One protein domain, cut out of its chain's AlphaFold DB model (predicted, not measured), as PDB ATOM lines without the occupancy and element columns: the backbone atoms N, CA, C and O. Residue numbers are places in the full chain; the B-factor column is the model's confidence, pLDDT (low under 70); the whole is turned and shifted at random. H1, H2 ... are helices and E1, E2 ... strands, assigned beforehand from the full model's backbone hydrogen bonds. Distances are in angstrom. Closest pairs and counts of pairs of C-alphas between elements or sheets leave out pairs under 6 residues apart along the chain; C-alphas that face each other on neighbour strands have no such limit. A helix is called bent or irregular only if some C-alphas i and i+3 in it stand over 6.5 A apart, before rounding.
ATOM      1  N   SER A 113      21.501  20.031  12.229       93.94
ATOM      2  CA  SER A 113      21.719  20.477  10.852       93.94
ATOM      3  C   SER A 113      22.665  19.547  10.101       93.94
ATOM      4  O   SER A 113      23.712  19.181  10.638       93.94
ATOM      5  N   PHE A 114      22.350  19.257   8.843       94.25
ATOM      6  CA  PHE A 114      23.226  18.559   7.909       94.25
ATOM      7  C   PHE A 114      23.484  19.415   6.664       94.25
ATOM      8  O   PHE A 114      22.721  20.330   6.344       94.25
ATOM      9  N   GLU A 115      24.582  19.124   5.968       93.69
ATOM     10  CA  GLU A 115      24.931  19.792   4.715       93.69
ATOM     11  C   GLU A 115      24.315  19.038   3.530       93.69
ATOM     12  O   GLU A 115      24.502  17.826   3.392       93.69
ATOM     13  N   THR A 116      23.568  19.750   2.692       90.38
ATOM     14  CA  THR A 116      23.024  19.225   1.437       90.38
ATOM     15  C   THR A 116      24.102  19.197   0.352       90.38
ATOM     16  O   THR A 116      25.147  19.833   0.485       90.38
ATOM     17  N   GLU A 117      23.855  18.511  -0.766       83.69
ATOM     18  CA  GLU A 117      24.833  18.440  -1.868       83.69
ATOM     19  C   GLU A 117      25.118  19.824  -2.487       83.69
ATOM     20  O   GLU A 117      26.209  20.097  -2.985       83.69
ATOM     21  N   SER A 118      24.155  20.746  -2.392       83.12
ATOM     22  CA  SER A 118      24.313  22.148  -2.794       83.12
ATOM     23  C   SER A 118      25.151  23.002  -1.826       83.12
ATOM     24  O   SER A 118      25.399  24.177  -2.110       83.12
ATOM     25  N   GLY A 119      25.605  22.434  -0.703       88.19
ATOM     26  CA  GLY A 119      26.379  23.120   0.338       88.19
ATOM     27  C   GLY A 119      25.528  23.961   1.297       88.19
ATOM     28  O   GLY A 119      26.066  24.745   2.084       88.19
ATOM     29  N   ASN A 120      24.200  23.836   1.229       91.50
ATOM     30  CA  ASN A 120      23.289  24.499   2.153       91.50
ATOM     31  C   ASN A 120      23.143  23.689   3.444       91.50
ATOM     32  O   ASN A 120      23.366  22.486   3.478       91.50
ATOM     33  N   GLN A 121      22.750  24.363   4.524       94.19
ATOM     34  CA  GLN A 121      22.418  23.699   5.784       94.19
ATOM     35  C   GLN A 121      20.911  23.461   5.850       94.19
ATOM     36  O   GLN A 121      20.131  24.406   5.707       94.19
ATOM     37  N   ALA A 122      20.518  22.217   6.103       93.81
ATOM     38  CA  ALA A 122      19.137  21.797   6.294       93.81
ATOM     39  C   ALA A 122      18.969  21.145   7.670       93.81
ATOM     40  O   ALA A 122      19.902  20.558   8.207       93.81
ATOM     41  N   GLU A 123      17.782  21.267   8.257       94.94
ATOM     42  CA  GLU A 123      17.449  20.606   9.521       94.94
ATOM     43  C   GLU A 123      16.979  19.174   9.256       94.94
ATOM     44  O   GLU A 123      16.135  18.963   8.378       94.94
ATOM     45  N   VAL A 124      17.493  18.218  10.035       95.31
ATOM     46  CA  VAL A 124      17.047  16.821  10.026       95.31
ATOM     47  C   VAL A 124      15.612  16.756  10.540       95.31
ATOM     48  O   VAL A 124      15.342  17.044  11.711       95.31
ATOM     49  N   GLN A 125      14.691  16.372   9.660       94.31
ATOM     50  CA  GLN A 125      13.271  16.248   9.967       94.31
ATOM     51  C   GLN A 125      12.848  14.786   9.902       94.31
ATOM     52  O   GLN A 125      13.082  14.106   8.909       94.31
ATOM     53  N   VAL A 126      12.190  14.326  10.964       92.06
ATOM     54  CA  VAL A 126      11.656  12.966  11.050       92.06
ATOM     55  C   VAL A 126      10.185  12.991  10.614       92.06
ATOM     56  O   VAL A 126       9.426  13.805  11.154       92.06
ATOM     57  N   PRO A 127       9.779  12.168   9.634       91.38
ATOM     58  CA  PRO A 127       8.387  12.054   9.204       91.38
ATOM     59  C   PRO A 127       7.529  11.321  10.241       91.38
ATOM     60  O   PRO A 127       8.038  10.588  11.087       91.38
ATOM     61  N   GLU A 128       6.212  11.502  10.164       87.31
ATOM     62  CA  GLU A 128       5.258  10.788  11.021       87.31
ATOM     63  C   GLU A 128       5.030   9.341  10.551       87.31
ATOM     64  O   GLU A 128       4.769   8.457  11.373       87.31
ATOM     65  N   SER A 129       5.136   9.087   9.244       85.19
ATOM     66  CA  SER A 129       5.011   7.773   8.610       85.19
ATOM     67  C   SER A 129       6.339   7.330   7.987       85.19
ATOM     68  O   SER A 129       7.027   8.120   7.339       85.19
ATOM     69  N   PRO A 130       6.702   6.038   8.097       78.56
ATOM     70  CA  PRO A 130       7.908   5.510   7.463       78.56
ATOM     71  C   PRO A 130       7.787   5.338   5.939       78.56
ATOM     72  O   PRO A 130       8.762   4.978   5.279       78.56
ATOM     73  N   ASP A 131       6.593   5.543   5.379       79.88
ATOM     74  CA  ASP A 131       6.297   5.336   3.964       79.88
ATOM     75  C   ASP A 131       5.667   6.602   3.362       79.88
ATOM     76  O   ASP A 131       4.645   7.056   3.894       79.88
ATOM     77  N   PRO A 132       6.206   7.151   2.248       77.56
ATOM     78  CA  PRO A 132       5.569   8.257   1.523       77.56
ATOM     79  C   PRO A 132       4.164   7.916   1.017       77.56
ATOM     80  O   PRO A 132       3.374   8.825   0.738       77.56
ATOM     81  N   GLY A 133       3.846   6.627   0.871       83.00
ATOM     82  CA  GLY A 133       2.645   6.151   0.204       83.00
ATOM     83  C   GLY A 133       2.689   6.421  -1.299       83.00
ATOM     84  O   GLY A 133       3.445   7.259  -1.791       83.00
ATOM     85  N   THR A 134       1.854   5.711  -2.051       84.19
ATOM     86  CA  THR A 134       1.752   5.895  -3.502       84.19
ATOM     87  C   THR A 134       0.666   6.910  -3.834       84.19
ATOM     88  O   THR A 134      -0.469   6.782  -3.373       84.19
ATOM     89  N   VAL A 135       0.997   7.894  -4.670       89.75
ATOM     90  CA  VAL A 135       0.002   8.763  -5.304       89.75
ATOM     91  C   VAL A 135      -0.522   8.068  -6.554       89.75
ATOM     92  O   VAL A 135       0.238   7.822  -7.488       89.75
ATOM     93  N   ASP A 136      -1.815   7.753  -6.571       86.62
ATOM     94  CA  ASP A 136      -2.500   7.313  -7.785       86.62
ATOM     95  C   ASP A 136      -2.875   8.552  -8.614       86.62
ATOM     96  O   ASP A 136      -3.658   9.379  -8.133       86.62
ATOM     97  N   PRO A 137      -2.320   8.730  -9.827       81.50
ATOM     98  CA  PRO A 137      -2.688   9.851 -10.679       81.50
ATOM     99  C   PRO A 137      -4.149   9.774 -11.151       81.50
ATOM    100  O   PRO A 137      -4.760  10.807 -11.418       81.50
ATOM    101  N   GLY A 138      -4.740   8.576 -11.223       88.44
ATOM    102  CA  GLY A 138      -6.024   8.363 -11.885       88.44
ATOM    103  C   GLY A 138      -5.959   8.624 -13.397       88.44
ATOM    104  O   GLY A 138      -4.887   8.706 -13.991       88.44
ATOM    105  N   ASP A 139      -7.128   8.760 -14.029       89.62
ATOM    106  CA  ASP A 139      -7.248   8.908 -15.492       89.62
ATOM    107  C   ASP A 139      -7.546  10.353 -15.951       89.62
ATOM    108  O   ASP A 139      -7.565  10.633 -17.153       89.62
ATOM    109  N   ASP A 140      -7.803  11.279 -15.020       96.00
ATOM    110  CA  ASP A 140      -8.182  12.668 -15.316       96.00
ATOM    111  C   ASP A 140      -7.061  13.641 -14.928       96.00
ATOM    112  O   ASP A 140      -6.895  14.013 -13.764       96.00
ATOM    113  N   ARG A 141      -6.324  14.086 -15.951       96.56
ATOM    114  CA  ARG A 141      -5.234  15.054 -15.811       96.56
ATOM    115  C   ARG A 141      -5.686  16.347 -15.145       96.56
ATOM    116  O   ARG A 141      -4.965  16.875 -14.303       96.56
ATOM    117  N   ASP A 142      -6.833  16.894 -15.537       97.50
ATOM    118  CA  ASP A 142      -7.243  18.220 -15.072       97.50
ATOM    119  C   ASP A 142      -7.659  18.160 -13.598       97.50
ATOM    120  O   ASP A 142      -7.337  19.068 -12.830       97.50
ATOM    121  N   ALA A 143      -8.300  17.064 -13.180       97.19
ATOM    122  CA  ALA A 143      -8.598  16.810 -11.773       97.19
ATOM    123  C   ALA A 143      -7.318  16.643 -10.937       97.19
ATOM    124  O   ALA A 143      -7.192  17.278  -9.888       97.19
ATOM    125  N   PHE A 144      -6.352  15.858 -11.428       97.88
ATOM    126  CA  PHE A 144      -5.055  15.676 -10.775       97.88
ATOM    127  C   PHE A 144      -4.316  17.007 -10.601       97.88
ATOM    128  O   PHE A 144      -3.881  17.347  -9.499       97.88
ATOM    129  N   VAL A 145      -4.208  17.792 -11.677       98.25
ATOM    130  CA  VAL A 145      -3.517  19.087 -11.667       98.25
ATOM    131  C   VAL A 145      -4.227  20.085 -10.755       98.25
ATOM    132  O   VAL A 145      -3.560  20.825 -10.037       98.25
ATOM    133  N   ALA A 146      -5.561  20.095 -10.726       97.94
ATOM    134  CA  ALA A 146      -6.316  20.974  -9.839       97.94
ATOM    135  C   ALA A 146      -6.111  20.628  -8.355       97.94
ATOM    136  O   ALA A 146      -5.926  21.535  -7.540       97.94
ATOM    137  N   GLU A 147      -6.128  19.341  -7.997       97.19
ATOM    138  CA  GLU A 147      -5.908  18.897  -6.619       97.19
ATOM    139  C   GLU A 147      -4.476  19.192  -6.165       97.19
ATOM    140  O   GLU A 147      -4.254  19.920  -5.191       97.19
ATOM    141  N   TRP A 148      -3.498  18.638  -6.879       98.12
ATOM    142  CA  TRP A 148      -2.100  18.727  -6.477       98.12
ATOM    143  C   TRP A 148      -1.540  20.124  -6.666       98.12
ATOM    144  O   TRP A 148      -0.785  20.590  -5.816       98.12
ATOM    145  N   GLY A 149      -1.967  20.836  -7.708       98.38
ATOM    146  CA  GLY A 149      -1.572  22.220  -7.919       98.38
ATOM    147  C   GLY A 149      -1.949  23.106  -6.736       98.38
ATOM    148  O   GLY A 149      -1.104  23.847  -6.240       98.38
ATOM    149  N   ALA A 150      -3.171  22.966  -6.212       98.44
ATOM    150  CA  ALA A 150      -3.628  23.733  -5.055       98.44
ATOM    151  C   ALA A 150      -2.888  23.364  -3.756       98.44
ATOM    152  O   ALA A 150      -2.533  24.253  -2.978       98.44
ATOM    153  N   ARG A 151      -2.640  22.069  -3.521       98.44
ATOM    154  CA  ARG A 151      -1.891  21.584  -2.346       98.44
ATOM    155  C   ARG A 151      -0.449  22.078  -2.354       98.44
ATOM    156  O   ARG A 151       0.022  22.642  -1.367       98.44
ATOM    157  N   ILE A 152       0.222  21.945  -3.496       98.69
ATOM    158  CA  ILE A 152       1.595  22.413  -3.674       98.69
ATOM    159  C   ILE A 152       1.644  23.938  -3.556       98.69
ATOM    160  O   ILE A 152       2.498  24.451  -2.843       98.69
ATOM    161  N   ASP A 153       0.720  24.691  -4.158       98.50
ATOM    162  CA  ASP A 153       0.708  26.155  -4.016       98.50
ATOM    163  C   ASP A 153       0.548  26.612  -2.563       98.50
ATOM    164  O   ASP A 153       1.207  27.567  -2.139       98.50
ATOM    165  N   ALA A 154      -0.289  25.922  -1.782       98.56
ATOM    166  CA  ALA A 154      -0.423  26.192  -0.355       98.56
ATOM    167  C   ALA A 154       0.899  25.951   0.391       98.56
ATOM    168  O   ALA A 154       1.298  26.776   1.215       98.56
ATOM    169  N   TYR A 155       1.601  24.866   0.062       98.50
ATOM    170  CA  TYR A 155       2.907  24.537   0.626       98.50
ATOM    171  C   TYR A 155       4.009  25.533   0.219       98.50
ATOM    172  O   TYR A 155       4.847  25.918   1.035       98.50
ATOM    173  N   LEU A 156       3.985  26.017  -1.026       98.56
ATOM    174  CA  LEU A 156       4.963  26.967  -1.565       98.56
ATOM    175  C   LEU A 156       4.730  28.417  -1.111       98.56
ATOM    176  O   LEU A 156       5.551  29.295  -1.407       98.56
ATOM    177  N   ALA A 157       3.628  28.703  -0.417       98.19
ATOM    178  CA  ALA A 157       3.208  30.057  -0.088       98.19
ATOM    179  C   ALA A 157       4.306  30.875   0.623       98.19
ATOM    180  O   ALA A 157       4.913  30.468   1.612       98.19
ATOM    181  N   GLY A 158       4.560  32.082   0.108       97.12
ATOM    182  CA  GLY A 158       5.553  33.008   0.663       97.12
ATOM    183  C   GLY A 158       7.012  32.685   0.321       97.12
ATOM    184  O   GLY A 158       7.904  33.406   0.781       97.12
ATOM    185  N   SER A 159       7.277  31.638  -0.465       97.88
ATOM    186  CA  SER A 159       8.600  31.323  -1.019       97.88
ATOM    187  C   SER A 159       8.816  31.942  -2.411       97.88
ATOM    188  O   SER A 159       7.857  32.390  -3.042       97.88
ATOM    189  N   PRO A 160      10.059  31.963  -2.924       98.12
ATOM    190  CA  PRO A 160      10.341  32.288  -4.325       98.12
ATOM    191  C   PRO A 160       9.622  31.407  -5.357       98.12
ATOM    192  O   PRO A 160       9.395  31.872  -6.469       98.12
ATOM    193  N   LEU A 161       9.239  30.179  -4.987       98.19
ATOM    194  CA  LEU A 161       8.462  29.253  -5.819       98.19
ATOM    195  C   LEU A 161       6.936  29.441  -5.693       98.19
ATOM    196  O   LEU A 161       6.177  28.684  -6.292       98.19
ATOM    197  N   ALA A 162       6.449  30.414  -4.915       98.25
ATOM    198  CA  ALA A 162       5.012  30.614  -4.720       98.25
ATOM    199  C   ALA A 162       4.266  30.821  -6.055       98.25
ATOM    200  O   ALA A 162       4.667  31.649  -6.873       98.25
ATOM    201  N   GLY A 163       3.154  30.101  -6.244       97.75
ATOM    202  CA  GLY A 163       2.343  30.137  -7.467       97.75
ATOM    203  C   GLY A 163       2.749  29.116  -8.537       97.75
ATOM    204  O   GLY A 163       2.137  29.093  -9.602       97.75
ATOM    205  N   GLN A 164       3.772  28.292  -8.284       98.56
ATOM    206  CA  GLN A 164       4.243  27.259  -9.214       98.56
ATOM    207  C   GLN A 164       3.595  25.883  -9.002       98.56
ATOM    208  O   GLN A 164       3.982  24.917  -9.657       98.56
ATOM    209  N   GLY A 165       2.620  25.753  -8.103       98.50
ATOM    210  CA  GLY A 165       1.998  24.474  -7.767       98.50
ATOM    211  C   GLY A 165       1.375  23.788  -8.976       98.50
ATOM    212  O   GLY A 165       1.605  22.598  -9.188       98.50
ATOM    213  N   THR A 166       0.677  24.545  -9.827       98.56
ATOM    214  CA  THR A 166       0.142  24.017 -11.095       98.56
ATOM    215  C   THR A 166       1.266  23.484 -11.987       98.56
ATOM    216  O   THR A 166       1.177  22.355 -12.455       98.56
ATOM    217  N   THR A 167       2.362  24.231 -12.152       98.69
ATOM    218  CA  THR A 167       3.522  23.817 -12.959       98.69
ATOM    219  C   THR A 167       4.130  22.502 -12.466       98.69
ATOM    220  O   THR A 167       4.416  21.614 -13.267       98.69
ATOM    221  N   PHE A 168       4.293  22.347 -11.146       98.75
ATOM    222  CA  PHE A 168       4.768  21.095 -10.553       98.75
ATOM    223  C   PHE A 168       3.815  19.933 -10.825       98.75
ATOM    224  O   PHE A 168       4.269  18.863 -11.221       98.75
ATOM    225  N   ALA A 169       2.511  20.138 -10.633       98.44
ATOM    226  CA  ALA A 169       1.516  19.095 -10.849       98.44
ATOM    227  C   ALA A 169       1.439  18.674 -12.328       98.44
ATOM    228  O   ALA A 169       1.356  17.485 -12.626       98.44
ATOM    229  N   GLU A 170       1.532  19.621 -13.264       98.62
ATOM    230  CA  GLU A 170       1.559  19.318 -14.697       98.62
ATOM    231  C   GLU A 170       2.805  18.530 -15.108       98.62
ATOM    232  O   GLU A 170       2.691  17.553 -15.849       98.62
ATOM    233  N   ALA A 171       3.981  18.925 -14.612       98.56
ATOM    234  CA  ALA A 171       5.223  18.209 -14.884       98.56
ATOM    235  C   ALA A 171       5.217  16.807 -14.252       98.56
ATOM    236  O   ALA A 171       5.664  15.843 -14.872       98.56
ATOM    237  N   ALA A 172       4.686  16.682 -13.031       98.19
ATOM    238  CA  ALA A 172       4.560  15.405 -12.337       98.19
ATOM    239  C   ALA A 172       3.639  14.442 -13.093       98.19
ATOM    240  O   ALA A 172       4.005  13.285 -13.287       98.19
ATOM    241  N   TRP A 173       2.502  14.940 -13.589       97.94
ATOM    242  CA  TRP A 173       1.607  14.174 -14.452       97.94
ATOM    243  C   TRP A 173       2.308  13.701 -15.729       97.94
ATOM    244  O   TRP A 173       2.278  12.513 -16.040       97.94
ATOM    245  N   GLU A 174       2.956  14.614 -16.462       98.00
ATOM    246  CA  GLU A 174       3.587  14.300 -17.753       98.00
ATOM    247  C   GLU A 174       4.659  13.211 -17.627       98.00
ATOM    248  O   GLU A 174       4.782  12.351 -18.499       98.00
ATOM    249  N   TYR A 175       5.430  13.231 -16.537       97.44
ATOM    250  CA  TYR A 175       6.550  12.310 -16.342       97.44
ATOM    251  C   TYR A 175       6.273  11.161 -15.366       97.44
ATOM    252  O   TYR A 175       7.185  10.385 -15.086       97.44
ATOM    253  N   GLY A 176       5.047  11.032 -14.847       95.56
ATOM    254  CA  GLY A 176       4.687   9.987 -13.883       95.56
ATOM    255  C   GLY A 176       5.460  10.074 -12.560       95.56
ATOM    256  O   GLY A 176       5.785   9.049 -11.964       95.56
ATOM    257  N   CYS A 177       5.800  11.286 -12.120       96.56
ATOM    258  CA  CYS A 177       6.457  11.515 -10.830       96.56
ATOM    259  C   CYS A 177       5.437  11.716  -9.711       96.56
ATOM    260  O   CYS A 177       4.345  12.232  -9.940       96.56
ATOM    261  N   ASP A 178       5.828  11.398  -8.477       97.44
ATOM    262  CA  ASP A 178       5.082  11.839  -7.302       97.44
ATOM    263  C   ASP A 178       5.074  13.382  -7.256       97.44
ATOM    264  O   ASP A 178       6.148  14.000  -7.203       97.44
ATOM    265  N   PRO A 179       3.893  14.027  -7.257       97.69
ATOM    266  CA  PRO A 179       3.783  15.484  -7.295       97.69
ATOM    267  C   PRO A 179       4.392  16.173  -6.065       97.69
ATOM    268  O   PRO A 179       4.755  17.347  -6.136       97.69
ATOM    269  N   ARG A 180       4.556  15.457  -4.946       98.25
ATOM    270  CA  ARG A 180       5.136  15.974  -3.698       98.25
ATOM    271  C   ARG A 180       6.663  15.976  -3.724       98.25
ATOM    272  O   ARG A 180       7.284  16.785  -3.038       98.25
ATOM    273  N   PHE A 181       7.276  15.090  -4.512       97.88
ATOM    274  CA  PHE A 181       8.702  14.781  -4.412       97.88
ATOM    275  C   PHE A 181       9.592  15.974  -4.781       97.88
ATOM    276  O   PHE A 181      10.440  16.394  -3.993       97.88
ATOM    277  N   SER A 182       9.369  16.585  -5.947       98.25
ATOM    278  CA  SER A 182      10.189  17.720  -6.383       98.25
ATOM    279  C   SER A 182      10.028  18.976  -5.503       98.25
ATOM    280  O   SER A 182      11.057  19.577  -5.173       98.25
ATOM    281  N   PRO A 183       8.814  19.383  -5.075       98.50
ATOM    282  CA  PRO A 183       8.651  20.465  -4.100       98.50
ATOM    283  C   PRO A 183       9.298  20.171  -2.739       98.50
ATOM    284  O   PRO A 183       9.878  21.070  -2.128       98.50
ATOM    285  N   ALA A 184       9.242  18.922  -2.264       98.38
ATOM    286  CA  ALA A 184       9.870  18.525  -1.006       98.38
ATOM    287  C   ALA A 184      11.403  18.628  -1.071       98.38
ATOM    288  O   ALA A 184      12.007  19.217  -0.172       98.38
ATOM    289  N   ILE A 185      12.029  18.170  -2.164       98.00
ATOM    290  CA  ILE A 185      13.472  18.360  -2.385       98.00
ATOM    291  C   ILE A 185      13.820  19.853  -2.393       98.00
ATOM    292  O   ILE A 185      14.775  20.253  -1.736       98.00
ATOM    293  N   ALA A 186      13.032  20.705  -3.063       98.12
ATOM    294  CA  ALA A 186      13.298  22.147  -3.093       98.12
ATOM    295  C   ALA A 186      13.325  22.779  -1.689       98.12
ATOM    296  O   ALA A 186      14.073  23.731  -1.442       98.12
ATOM    297  N   MET A 187      12.510  22.271  -0.758       97.94
ATOM    298  CA  MET A 187      12.510  22.730   0.631       97.94
ATOM    299  C   MET A 187      13.805  22.343   1.340       97.94
ATOM    300  O   MET A 187      14.438  23.207   1.946       97.94
ATOM    301  N   VAL A 188      14.200  21.075   1.231       97.38
ATOM    302  CA  VAL A 188      15.419  20.552   1.863       97.38
ATOM    303  C   VAL A 188      16.662  21.232   1.289       97.38
ATOM    304  O   VAL A 188      17.510  21.693   2.043       97.38
ATOM    305  N   GLU A 189      16.738  21.379  -0.030       96.50
ATOM    306  CA  GLU A 189      17.940  21.852  -0.720       96.50
ATOM    307  C   GLU A 189      18.139  23.364  -0.658       96.50
ATOM    308  O   GLU A 189      19.273  23.828  -0.627       96.50
ATOM    309  N   SER A 190      17.070  24.166  -0.660       96.94
ATOM    310  CA  SER A 190      17.206  25.629  -0.772       96.94
ATOM    311  C   SER A 190      16.133  26.430  -0.037       96.94
ATOM    312  O   SER A 190      15.995  27.638  -0.263       96.94
ATOM    313  N   SER A 191      15.356  25.785   0.839       97.12
ATOM    314  CA  SER A 191      14.197  26.397   1.500       97.12
ATOM    315  C   SER A 191      13.205  26.992   0.493       97.12
ATOM    316  O   SER A 191      12.792  28.148   0.620       97.12
ATOM    317  N   LEU A 192      12.849  26.197  -0.522       97.62
ATOM    318  CA  LEU A 192      11.920  26.541  -1.605       97.62
ATOM    319  C   LEU A 192      12.431  27.676  -2.504       97.62
ATOM    320  O   LEU A 192      11.693  28.594  -2.868       97.62
ATOM    321  N   GLY A 193      13.717  27.626  -2.849       96.56
ATOM    322  CA  GLY A 193      14.356  28.570  -3.761       96.56
ATOM    323  C   GLY A 193      14.884  29.848  -3.103       96.56
ATOM    324  O   GLY A 193      15.253  30.790  -3.801       96.56
ATOM    325  N   ARG A 194      14.915  29.926  -1.764       96.56
ATOM    326  CA  ARG A 194      15.475  31.085  -1.041       96.56
ATOM    327  C   ARG A 194      16.996  31.123  -1.099       96.56
ATOM    328  O   ARG A 194      17.565  32.207  -1.187       96.56
ATOM    329  N   ASN A 195      17.626  29.954  -1.044       95.88
ATOM    330  CA  ASN A 195      19.073  29.796  -0.951       95.88
ATOM    331  C   ASN A 195      19.618  29.040  -2.172       95.88
ATOM    332  O   ASN A 195      20.244  27.995  -2.040       95.88
ATOM    333  N   CYS A 196      19.345  29.529  -3.383       95.31
ATOM    334  CA  CYS A 196      19.877  28.897  -4.590       95.31
ATOM    335  C   CYS A 196      21.352  29.257  -4.809       95.31
ATOM    336  O   CYS A 196      21.716  30.434  -4.788       95.31
ATOM    337  N   PHE A 197      22.183  28.260  -5.111       90.94
ATOM    338  CA  PHE A 197      23.585  28.476  -5.486       90.94
ATOM    339  C   PHE A 197      23.741  29.005  -6.929       90.94
ATOM    340  O   PHE A 197      24.715  29.692  -7.238       90.94
ATOM    341  N   LEU A 198      22.761  28.728  -7.801       94.44
ATOM    342  CA  LEU A 198      22.645  29.246  -9.169       94.44
ATOM    343  C   LEU A 198      21.208  29.721  -9.462       94.44
ATOM    344  O   LEU A 198      20.268  29.256  -8.810       94.44
ATOM    345  N   PRO A 199      21.002  30.640 -10.428       96.75
ATOM    346  CA  PRO A 199      19.671  31.127 -10.791       96.75
ATOM    347  C   PRO A 199      18.671  30.002 -11.087       96.75
ATOM    348  O   PRO A 199      18.940  29.093 -11.874       96.75
ATOM    349  N   HIS A 200      17.510  30.087 -10.435       97.38
ATOM    350  CA  HIS A 200      16.401  29.134 -10.527       97.38
ATOM    351  C   HIS A 200      16.757  27.668 -10.200       97.38
ATOM    352  O   HIS A 200      16.012  26.763 -10.560       97.38
ATOM    353  N   ASN A 201      17.851  27.412  -9.471       97.06
ATOM    354  CA  ASN A 201      18.219  26.064  -9.033       97.06
ATOM    355  C   ASN A 201      17.858  25.817  -7.566       97.06
ATOM    356  O   ASN A 201      18.686  25.977  -6.668       97.06
ATOM    357  N   ALA A 202      16.603  25.428  -7.334       97.19
ATOM    358  CA  ALA A 202      16.086  25.162  -5.994       97.19
ATOM    359  C   ALA A 202      16.497  23.792  -5.420       97.19
ATOM    360  O   ALA A 202      16.265  23.552  -4.239       97.19
ATOM    361  N   TRP A 203      17.087  22.906  -6.226       96.69
ATOM    362  CA  TRP A 203      17.303  21.496  -5.871       96.69
ATOM    363  C   TRP A 203      18.774  21.100  -5.737       96.69
ATOM    364  O   TRP A 203      19.062  19.937  -5.480       96.69
ATOM    365  N   GLY A 204      19.723  22.009  -5.966       92.88
ATOM    366  CA  GLY A 204      21.131  21.599  -6.011       92.88
ATOM    367  C   GLY A 204      21.474  20.765  -7.248       92.88
ATOM    368  O   GLY A 204      22.416  19.982  -7.233       92.88
ATOM    369  N   TRP A 205      20.688  20.885  -8.322       94.00
ATOM    370  CA  TRP A 205      20.770  19.971  -9.455       94.00
ATOM    371  C   TRP A 205      21.998  20.265 -10.324       94.00
ATOM    372  O   TRP A 205      22.000  21.200 -11.136       94.00
ATOM    373  N   GLY A 206      23.054  19.471 -10.136       90.12
ATOM    374  CA  GLY A 206      24.306  19.559 -10.888       90.12
ATOM    375  C   GLY A 206      24.909  20.966 -10.880       90.12
ATOM    376  O   GLY A 206      24.945  21.647  -9.864       90.12
ATOM    377  N   SER A 207      25.388  21.426 -12.035       90.44
ATOM    378  CA  SER A 207      25.819  22.820 -12.245       90.44
ATOM    379  C   SER A 207      24.806  23.628 -13.060       90.44
ATOM    380  O   SER A 207      25.185  24.556 -13.777       90.44
ATOM    381  N   SER A 208      23.529  23.245 -13.002       93.62
ATOM    382  CA  SER A 208      22.484  23.826 -13.842       93.62
ATOM    383  C   SER A 208      22.006  25.187 -13.338       93.62
ATOM    384  O   SER A 208      22.026  25.489 -12.144       93.62
ATOM    385  N   SER A 209      21.551  26.006 -14.280       96.12
ATOM    386  CA  SER A 209      20.917  27.305 -14.067       96.12
ATOM    387  C   SER A 209      19.871  27.492 -15.158       96.12
ATOM    388  O   SER A 209      20.103  27.061 -16.287       96.12
ATOM    389  N   TRP A 210      18.777  28.182 -14.843       97.94
ATOM    390  CA  TRP A 210      17.685  28.426 -15.792       97.94
ATOM    391  C   TRP A 210      17.249  29.888 -15.801       97.94
ATOM    392  O   TRP A 210      17.529  30.641 -14.860       97.94
ATOM    393  N   ASP A 211      16.535  30.280 -16.855       97.19
ATOM    394  CA  ASP A 211      16.012  31.640 -17.011       97.19
ATOM    395  C   ASP A 211      14.692  31.851 -16.244       97.19
ATOM    396  O   ASP A 211      14.328  32.993 -15.953       97.19
ATOM    397  N   SER A 212      13.987  30.770 -15.885       98.12
ATOM    398  CA  SER A 212      12.698  30.808 -15.176       98.12
ATOM    399  C   SER A 212      12.487  29.604 -14.253       98.12
ATOM    400  O   SER A 212      13.124  28.561 -14.423       98.12
ATOM    401  N   TRP A 213      11.566  29.734 -13.289       98.31
ATOM    402  CA  TRP A 213      11.160  28.616 -12.432       98.31
ATOM    403  C   TRP A 213      10.446  27.529 -13.222       98.31
ATOM    404  O   TRP A 213      10.680  26.355 -12.972       98.31
ATOM    405  N   GLU A 214       9.614  27.903 -14.188       98.44
ATOM    406  CA  GLU A 214       8.849  26.969 -15.000       98.44
ATOM    407  C   GLU A 214       9.780  26.028 -15.767       98.44
ATOM    408  O   GLU A 214       9.641  24.811 -15.677       98.44
ATOM    409  N   GLU A 215      10.781  26.580 -16.457       98.25
ATOM    410  CA  GLU A 215      11.790  25.782 -17.160       98.25
ATOM    411  C   GLU A 215      12.536  24.841 -16.205       98.25
ATOM    412  O   GLU A 215      12.697  23.655 -16.499       98.25
ATOM    413  N   ALA A 216      12.942  25.358 -15.043       98.31
ATOM    414  CA  ALA A 216      13.689  24.595 -14.055       98.31
ATOM    415  C   ALA A 216      12.866  23.438 -13.462       98.31
ATOM    416  O   ALA A 216      13.377  22.329 -13.318       98.31
ATOM    417  N   ILE A 217      11.582  23.669 -13.164       98.75
ATOM    418  CA  ILE A 217      10.655  22.653 -12.641       98.75
ATOM    419  C   ILE A 217      10.478  21.527 -13.656       98.75
ATOM    420  O   ILE A 217      10.637  20.356 -13.309       98.75
ATOM    421  N   TRP A 218      10.184  21.870 -14.911       98.62
ATOM    422  CA  TRP A 218       9.994  20.885 -15.974       98.62
ATOM    423  C   TRP A 218      11.251  20.035 -16.193       98.62
ATOM    424  O   TRP A 218      11.154  18.811 -16.311       98.62
ATOM    425  N   ASP A 219      12.431  20.659 -16.210       98.31
ATOM    426  CA  ASP A 219      13.693  19.937 -16.381       98.31
ATOM    427  C   ASP A 219      14.012  19.032 -15.184       98.31
ATOM    428  O   ASP A 219      14.371  17.864 -15.362       98.31
ATOM    429  N   HIS A 220      13.820  19.536 -13.963       98.12
ATOM    430  CA  HIS A 220      14.097  18.785 -12.747       98.12
ATOM    431  C   HIS A 220      13.166  17.577 -12.584       98.12
ATOM    432  O   HIS A 220      13.643  16.464 -12.362       98.12
ATOM    433  N   VAL A 221      11.851  17.747 -12.765       98.50
ATOM    434  CA  VAL A 221      10.886  16.637 -12.655       98.50
ATOM    435  C   VAL A 221      11.158  15.565 -13.713       98.50
ATOM    436  O   VAL A 221      11.171  14.374 -13.399       98.50
ATOM    437  N   ARG A 222      11.492  15.959 -14.949       98.31
ATOM    438  CA  ARG A 222      11.942  15.017 -15.987       98.31
ATOM    439  C   ARG A 222      13.190  14.242 -15.560       98.31
ATOM    440  O   ARG A 222      13.291  13.036 -15.804       98.31
ATOM    441  N   GLY A 223      14.155  14.935 -14.957       97.25
ATOM    442  CA  GLY A 223      15.379  14.344 -14.423       97.25
ATOM    443  C   GLY A 223      15.092  13.306 -13.339       97.25
ATOM    444  O   GLY A 223      15.627  12.198 -13.403       97.25
ATOM    445  N   LEU A 224      14.191  13.622 -12.404       97.19
ATOM    446  CA  LEU A 224      13.741  12.695 -11.363       97.19
ATOM    447  C   LEU A 224      13.084  11.442 -11.948       97.19
ATOM    448  O   LEU A 224      13.437  10.336 -11.543       97.19
ATOM    449  N   ALA A 225      12.196  11.587 -12.933       96.62
ATOM    450  CA  ALA A 225      11.592  10.442 -13.617       96.62
ATOM    451  C   ALA A 225      12.649   9.550 -14.279       96.62
ATOM    452  O   ALA A 225      12.634   8.331 -14.139       96.62
ATOM    453  N   THR A 226      13.592  10.175 -14.988       96.44
ATOM    454  CA  THR A 226      14.565   9.468 -15.830       96.44
ATOM    455  C   THR A 226      15.633   8.749 -15.011       96.44
ATOM    456  O   THR A 226      16.038   7.645 -15.367       96.44
ATOM    457  N   ILE A 227      16.129   9.386 -13.948       94.81
ATOM    458  CA  ILE A 227      17.300   8.913 -13.196       94.81
ATOM    459  C   ILE A 227      16.879   8.173 -11.923       94.81
ATOM    460  O   ILE A 227      17.503   7.178 -11.563       94.81
ATOM    461  N   TYR A 228      15.814   8.634 -11.263       93.62
ATOM    462  CA  TYR A 228      15.406   8.172  -9.933       93.62
ATOM    463  C   TYR A 228      14.064   7.423  -9.937       93.62
ATOM    464  O   TYR A 228      13.604   6.985  -8.887       93.62
ATOM    465  N   GLY A 229      13.419   7.272 -11.099       93.62
ATOM    466  CA  GLY A 229      12.121   6.604 -11.226       93.62
ATOM    467  C   GLY A 229      10.926   7.440 -10.756       93.62
ATOM    468  O   GLY A 229       9.818   6.922 -10.683       93.62
ATOM    469  N   GLY A 230      11.130   8.726 -10.442       94.31
ATOM    470  CA  GLY A 230      10.058   9.675 -10.118       94.31
ATOM    471  C   GLY A 230       9.437   9.539  -8.724       94.31
ATOM    472  O   GLY A 230       8.479  10.247  -8.428       94.31
ATOM    473  N   GLN A 231       9.974   8.667  -7.871       94.00
ATOM    474  CA  GLN A 231       9.486   8.406  -6.514       94.00
ATOM    475  C   GLN A 231      10.632   8.540  -5.501       94.00
ATOM    476  O   GLN A 231      11.798   8.320  -5.840       94.00
ATOM    477  N   LEU A 232      10.309   8.872  -4.250       94.81
ATOM    478  CA  LEU A 232      11.297   8.900  -3.176       94.81
ATOM    479  C   LEU A 232      11.663   7.466  -2.763       94.81
ATOM    480  O   LEU A 232      10.849   6.753  -2.180       94.81
ATOM    481  N   THR A 233      12.913   7.077  -3.005       93.12
ATOM    482  CA  THR A 233      13.486   5.795  -2.566       93.12
ATOM    483  C   THR A 233      14.759   6.039  -1.769       93.12
ATOM    484  O   THR A 233      15.450   7.045  -1.968       93.12
ATOM    485  N   TYR A 234      15.097   5.115  -0.870       92.31
ATOM    486  CA  TYR A 234      16.325   5.239  -0.088       92.31
ATOM    487  C   TYR A 234      17.578   5.125  -0.971       92.31
ATOM    488  O   TYR A 234      18.488   5.946  -0.876       92.31
ATOM    489  N   ALA A 235      17.577   4.198  -1.935       92.06
ATOM    490  CA  ALA A 235      18.629   4.105  -2.948       92.06
ATOM    491  C   ALA A 235      18.785   5.411  -3.755       92.06
ATOM    492  O   ALA A 235      19.902   5.827  -4.069       92.06
ATOM    493  N   GLY A 236      17.676   6.094  -4.060       93.06
ATOM    494  CA  GLY A 236      17.696   7.419  -4.676       93.06
ATOM    495  C   GLY A 236      18.392   8.464  -3.802       93.06
ATOM    496  O   GLY A 236      19.242   9.198  -4.301       93.06
ATOM    497  N   ALA A 237      18.108   8.484  -2.499       94.12
ATOM    498  CA  ALA A 237      18.770   9.379  -1.548       94.12
ATOM    499  C   ALA A 237      20.282   9.118  -1.438       94.12
ATOM    500  O   ALA A 237      21.064  10.066  -1.408       94.12
ATOM    501  N   GLN A 238      20.711   7.851  -1.463       93.69
ATOM    502  CA  GLN A 238      22.134   7.488  -1.484       93.69
ATOM    503  C   GLN A 238      22.864   7.996  -2.734       93.69
ATOM    504  O   GLN A 238      24.058   8.283  -2.674       93.69
ATOM    505  N   MET A 239      22.163   8.112  -3.864       92.19
ATOM    506  CA  MET A 239      22.710   8.716  -5.079       92.19
ATOM    507  C   MET A 239      22.679  10.249  -5.038       92.19
ATOM    508  O   MET A 239      23.590  10.879  -5.568       92.19
ATOM    509  N   TYR A 240      21.649  10.838  -4.422       91.19
ATOM    510  CA  TYR A 240      21.422  12.285  -4.422       91.19
ATOM    511  C   TYR A 240      22.283  13.029  -3.390       91.19
ATOM    512  O   TYR A 240      22.852  14.069  -3.707       91.19
ATOM    513  N   CYS A 241      22.386  12.506  -2.163       90.69
ATOM    514  CA  CYS A 241      23.137  13.112  -1.061       90.69
ATOM    515  C   CYS A 241      23.907  12.036  -0.262       90.69
ATOM    516  O   CYS A 241      23.588  11.761   0.896       90.69
ATOM    517  N   PRO A 242      24.930  11.391  -0.860       85.50
ATOM    518  CA  PRO A 242      25.602  10.223  -0.288       85.50
ATOM    519  C   PRO A 242      26.155  10.379   1.141       85.50
ATOM    520  O   PRO A 242      26.041   9.413   1.897       85.50
ATOM    521  N   PRO A 243      26.756  11.516   1.566       87.44
ATOM    522  CA  PRO A 243      27.282  11.622   2.929       87.44
ATOM    523  C   PRO A 243      26.190  11.726   4.001       87.44
ATOM    524  O   PRO A 243      26.468  11.390   5.147       87.44
ATOM    525  N   ASN A 244      24.977  12.162   3.640       92.56
ATOM    526  CA  ASN A 244      23.877  12.448   4.567       92.56
ATOM    527  C   ASN A 244      22.552  11.819   4.092       92.56
ATOM    528  O   ASN A 244      21.481  12.388   4.300       92.56
ATOM    529  N   ALA A 245      22.613  10.657   3.432       93.06
ATOM    530  CA  ALA A 245      21.462  10.057   2.754       93.06
ATOM    531  C   ALA A 245      20.277   9.795   3.697       93.06
ATOM    532  O   ALA A 245      19.138  10.043   3.314       93.06
ATOM    533  N   ASP A 246      20.538   9.367   4.937       93.94
ATOM    534  CA  ASP A 246      19.504   9.131   5.955       93.94
ATOM    535  C   ASP A 246      18.771  10.426   6.321       93.94
ATOM    536  O   ASP A 246      17.539  10.504   6.284       93.94
ATOM    537  N   HIS A 247      19.542  11.473   6.627       95.88
ATOM    538  CA  HIS A 247      19.028  12.795   6.982       95.88
ATOM    539  C   HIS A 247      18.263  13.427   5.820       95.88
ATOM    540  O   HIS A 247      17.185  13.987   6.016       95.88
ATOM    541  N   TRP A 248      18.787  13.299   4.601       96.44
ATOM    542  CA  TRP A 248      18.144  13.806   3.396       96.44
ATOM    543  C   TRP A 248      16.842  13.059   3.101       96.44
ATOM    544  O   TRP A 248      15.803  13.695   2.931       96.44
ATOM    545  N   TYR A 249      16.869  11.721   3.105       95.88
ATOM    546  CA  TYR A 249      15.705  10.875   2.826       95.88
ATOM    547  C   TYR A 249      14.542  11.200   3.764       95.88
ATOM    548  O   TYR A 249      13.437  11.504   3.313       95.88
ATOM    549  N   THR A 250      14.809  11.182   5.070       96.06
ATOM    550  CA  THR A 250      13.799  11.434   6.106       96.06
ATOM    551  C   THR A 250      13.264  12.859   6.039       96.06
ATOM    552  O   THR A 250      12.052  13.059   6.110       96.06
ATOM    553  N   SER A 251      14.130  13.840   5.774       97.00
ATOM    554  CA  SER A 251      13.706  15.233   5.643       97.00
ATOM    555  C   SER A 251      12.856  15.476   4.399       97.00
ATOM    556  O   SER A 251      11.884  16.233   4.463       97.00
ATOM    557  N   VAL A 252      13.170  14.842   3.266       97.25
ATOM    558  CA  VAL A 252      12.326  14.915   2.064       97.25
ATOM    559  C   VAL A 252      10.983  14.241   2.334       97.25
ATOM    560  O   VAL A 252       9.948  14.845   2.055       97.25
ATOM    561  N   LEU A 253      10.979  13.056   2.950       96.94
ATOM    562  CA  LEU A 253       9.757  12.341   3.320       96.94
ATOM    563  C   LEU A 253       8.856  13.186   4.237       96.94
ATOM    564  O   LEU A 253       7.681  13.383   3.935       96.94
ATOM    565  N   ALA A 254       9.423  13.795   5.282       96.88
ATOM    566  CA  ALA A 254       8.693  14.662   6.206       96.88
ATOM    567  C   ALA A 254       8.072  15.886   5.512       96.88
ATOM    568  O   ALA A 254       7.028  16.386   5.927       96.88
ATOM    569  N   ASN A 255       8.703  16.393   4.450       97.62
ATOM    570  CA  ASN A 255       8.144  17.486   3.659       97.62
ATOM    571  C   ASN A 255       7.092  17.007   2.652       97.62
ATOM    572  O   ASN A 255       6.139  17.741   2.406       97.62
ATOM    573  N   MET A 256       7.200  15.784   2.126       97.56
ATOM    574  CA  MET A 256       6.145  15.188   1.301       97.56
ATOM    575  C   MET A 256       4.841  15.004   2.087       97.56
ATOM    576  O   MET A 256       3.774  15.249   1.536       97.56
ATOM    577  N   GLU A 257       4.899  14.634   3.367       95.31
ATOM    578  CA  GLU A 257       3.706  14.478   4.222       95.31
ATOM    579  C   GLU A 257       2.965  15.792   4.511       95.31
ATOM    580  O   GLU A 257       1.786  15.782   4.863       95.31
ATOM    581  N   ARG A 258       3.648  16.932   4.369       94.75
ATOM    582  CA  ARG A 258       3.073  18.265   4.609       94.75
ATOM    583  C   ARG A 258       2.335  18.841   3.400       94.75
ATOM    584  O   ARG A 258       1.660  19.861   3.558       94.75
TER     585      ARG A 258
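AT A GLANCE: This is residues 113 to 258 of the 259 residues of an uncharacterized protein of Olsenella sp. An188 (UniProt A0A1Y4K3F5). H3 sits near the middle of a compact body of helices, between H4 and H6; H2 packs on H4, H1 packs on H2 farther out, and short H5 packs on H6. A small hairpin of two strands, E1 and E2, sits beside H3 and H6 at the end far from H1, and the long stretch of residues 124 to 140 leads from it to H1. The printed part has 146 residues, mostly helix by class, in the order E1 E2 H1 H2 H3 H4 H5 H6, with the two strands antiparallel. It is compact, with a radius of gyration of the C-alphas of 13.8 A and spans of 40 by 36 by 28 A.

HOW THE PARTS SIT: E1, residues 113 to 115, and E2, residues 121 to 123, form a hairpin at 140 degrees; N 114 and O 122, 2.8 A apart, are within hydrogen-bond range. H1, residues 141 to 156, touches H2, residues 165 to 175, at a steep tilt of 48 degrees, opposite ways; their closest C-alphas, Gly 149 and Thr 166, are 4.0 A apart. The closest C-alphas of E2 and H3, residues 181 to 190, are those of Ala 122 and Val 188, 5.9 A apart. H4, residues 213 to 228, touches H2 the same way at 35.5 degrees, only just steep, closest at C-alphas Ala 171 and Trp 218, 5.6 A. With residues 217 to 224 alone H4 touches H3, closest at C-alphas Ser 182 and Val 221, 6.4 A. H5, residues 234 to 240, touches H6, residues 242 to 256, closest at C-alphas Gln 238 and Ala 245, 5.0 A; H6 does so with residues 245 to 249 alone. H6 touches H3 at a steep tilt of 60 degrees, closest at C-alphas Ala 184 and Asn 255, 5.1 A. H4 and H6 are apart. Every O i to N i+4 pair is within hydrogen-bond range in H1 to H5, and 9 of 11 in H6, which is irregular: C-alphas 243 and 246 are 8.7 A apart.

IN THESE COORDINATES: E1 begins at C-alpha 113, (21.719, 20.477, 10.852). From first to last C-alpha E1 is 7.0 A long, E2 6.9 A, H1 21.2 A, H2 15.6 A, H3 14.3 A, H4 21.0 A, H5 9.7 A and H6 20.1 A. H1 begins at C-alpha 141, (-5.234, 15.054, -15.811), and H6 ends at C-alpha 256, (6.145, 15.188, 1.301).

THE WHOLE: The C-alphas farthest apart, Ser 113 and Asp 139, are 40.8 A apart. The links E2 to H1 and H3 to H4 are long, with 17 and 22 residues. The printed part has no cut, and no printed residue is under 70 in pLDDT.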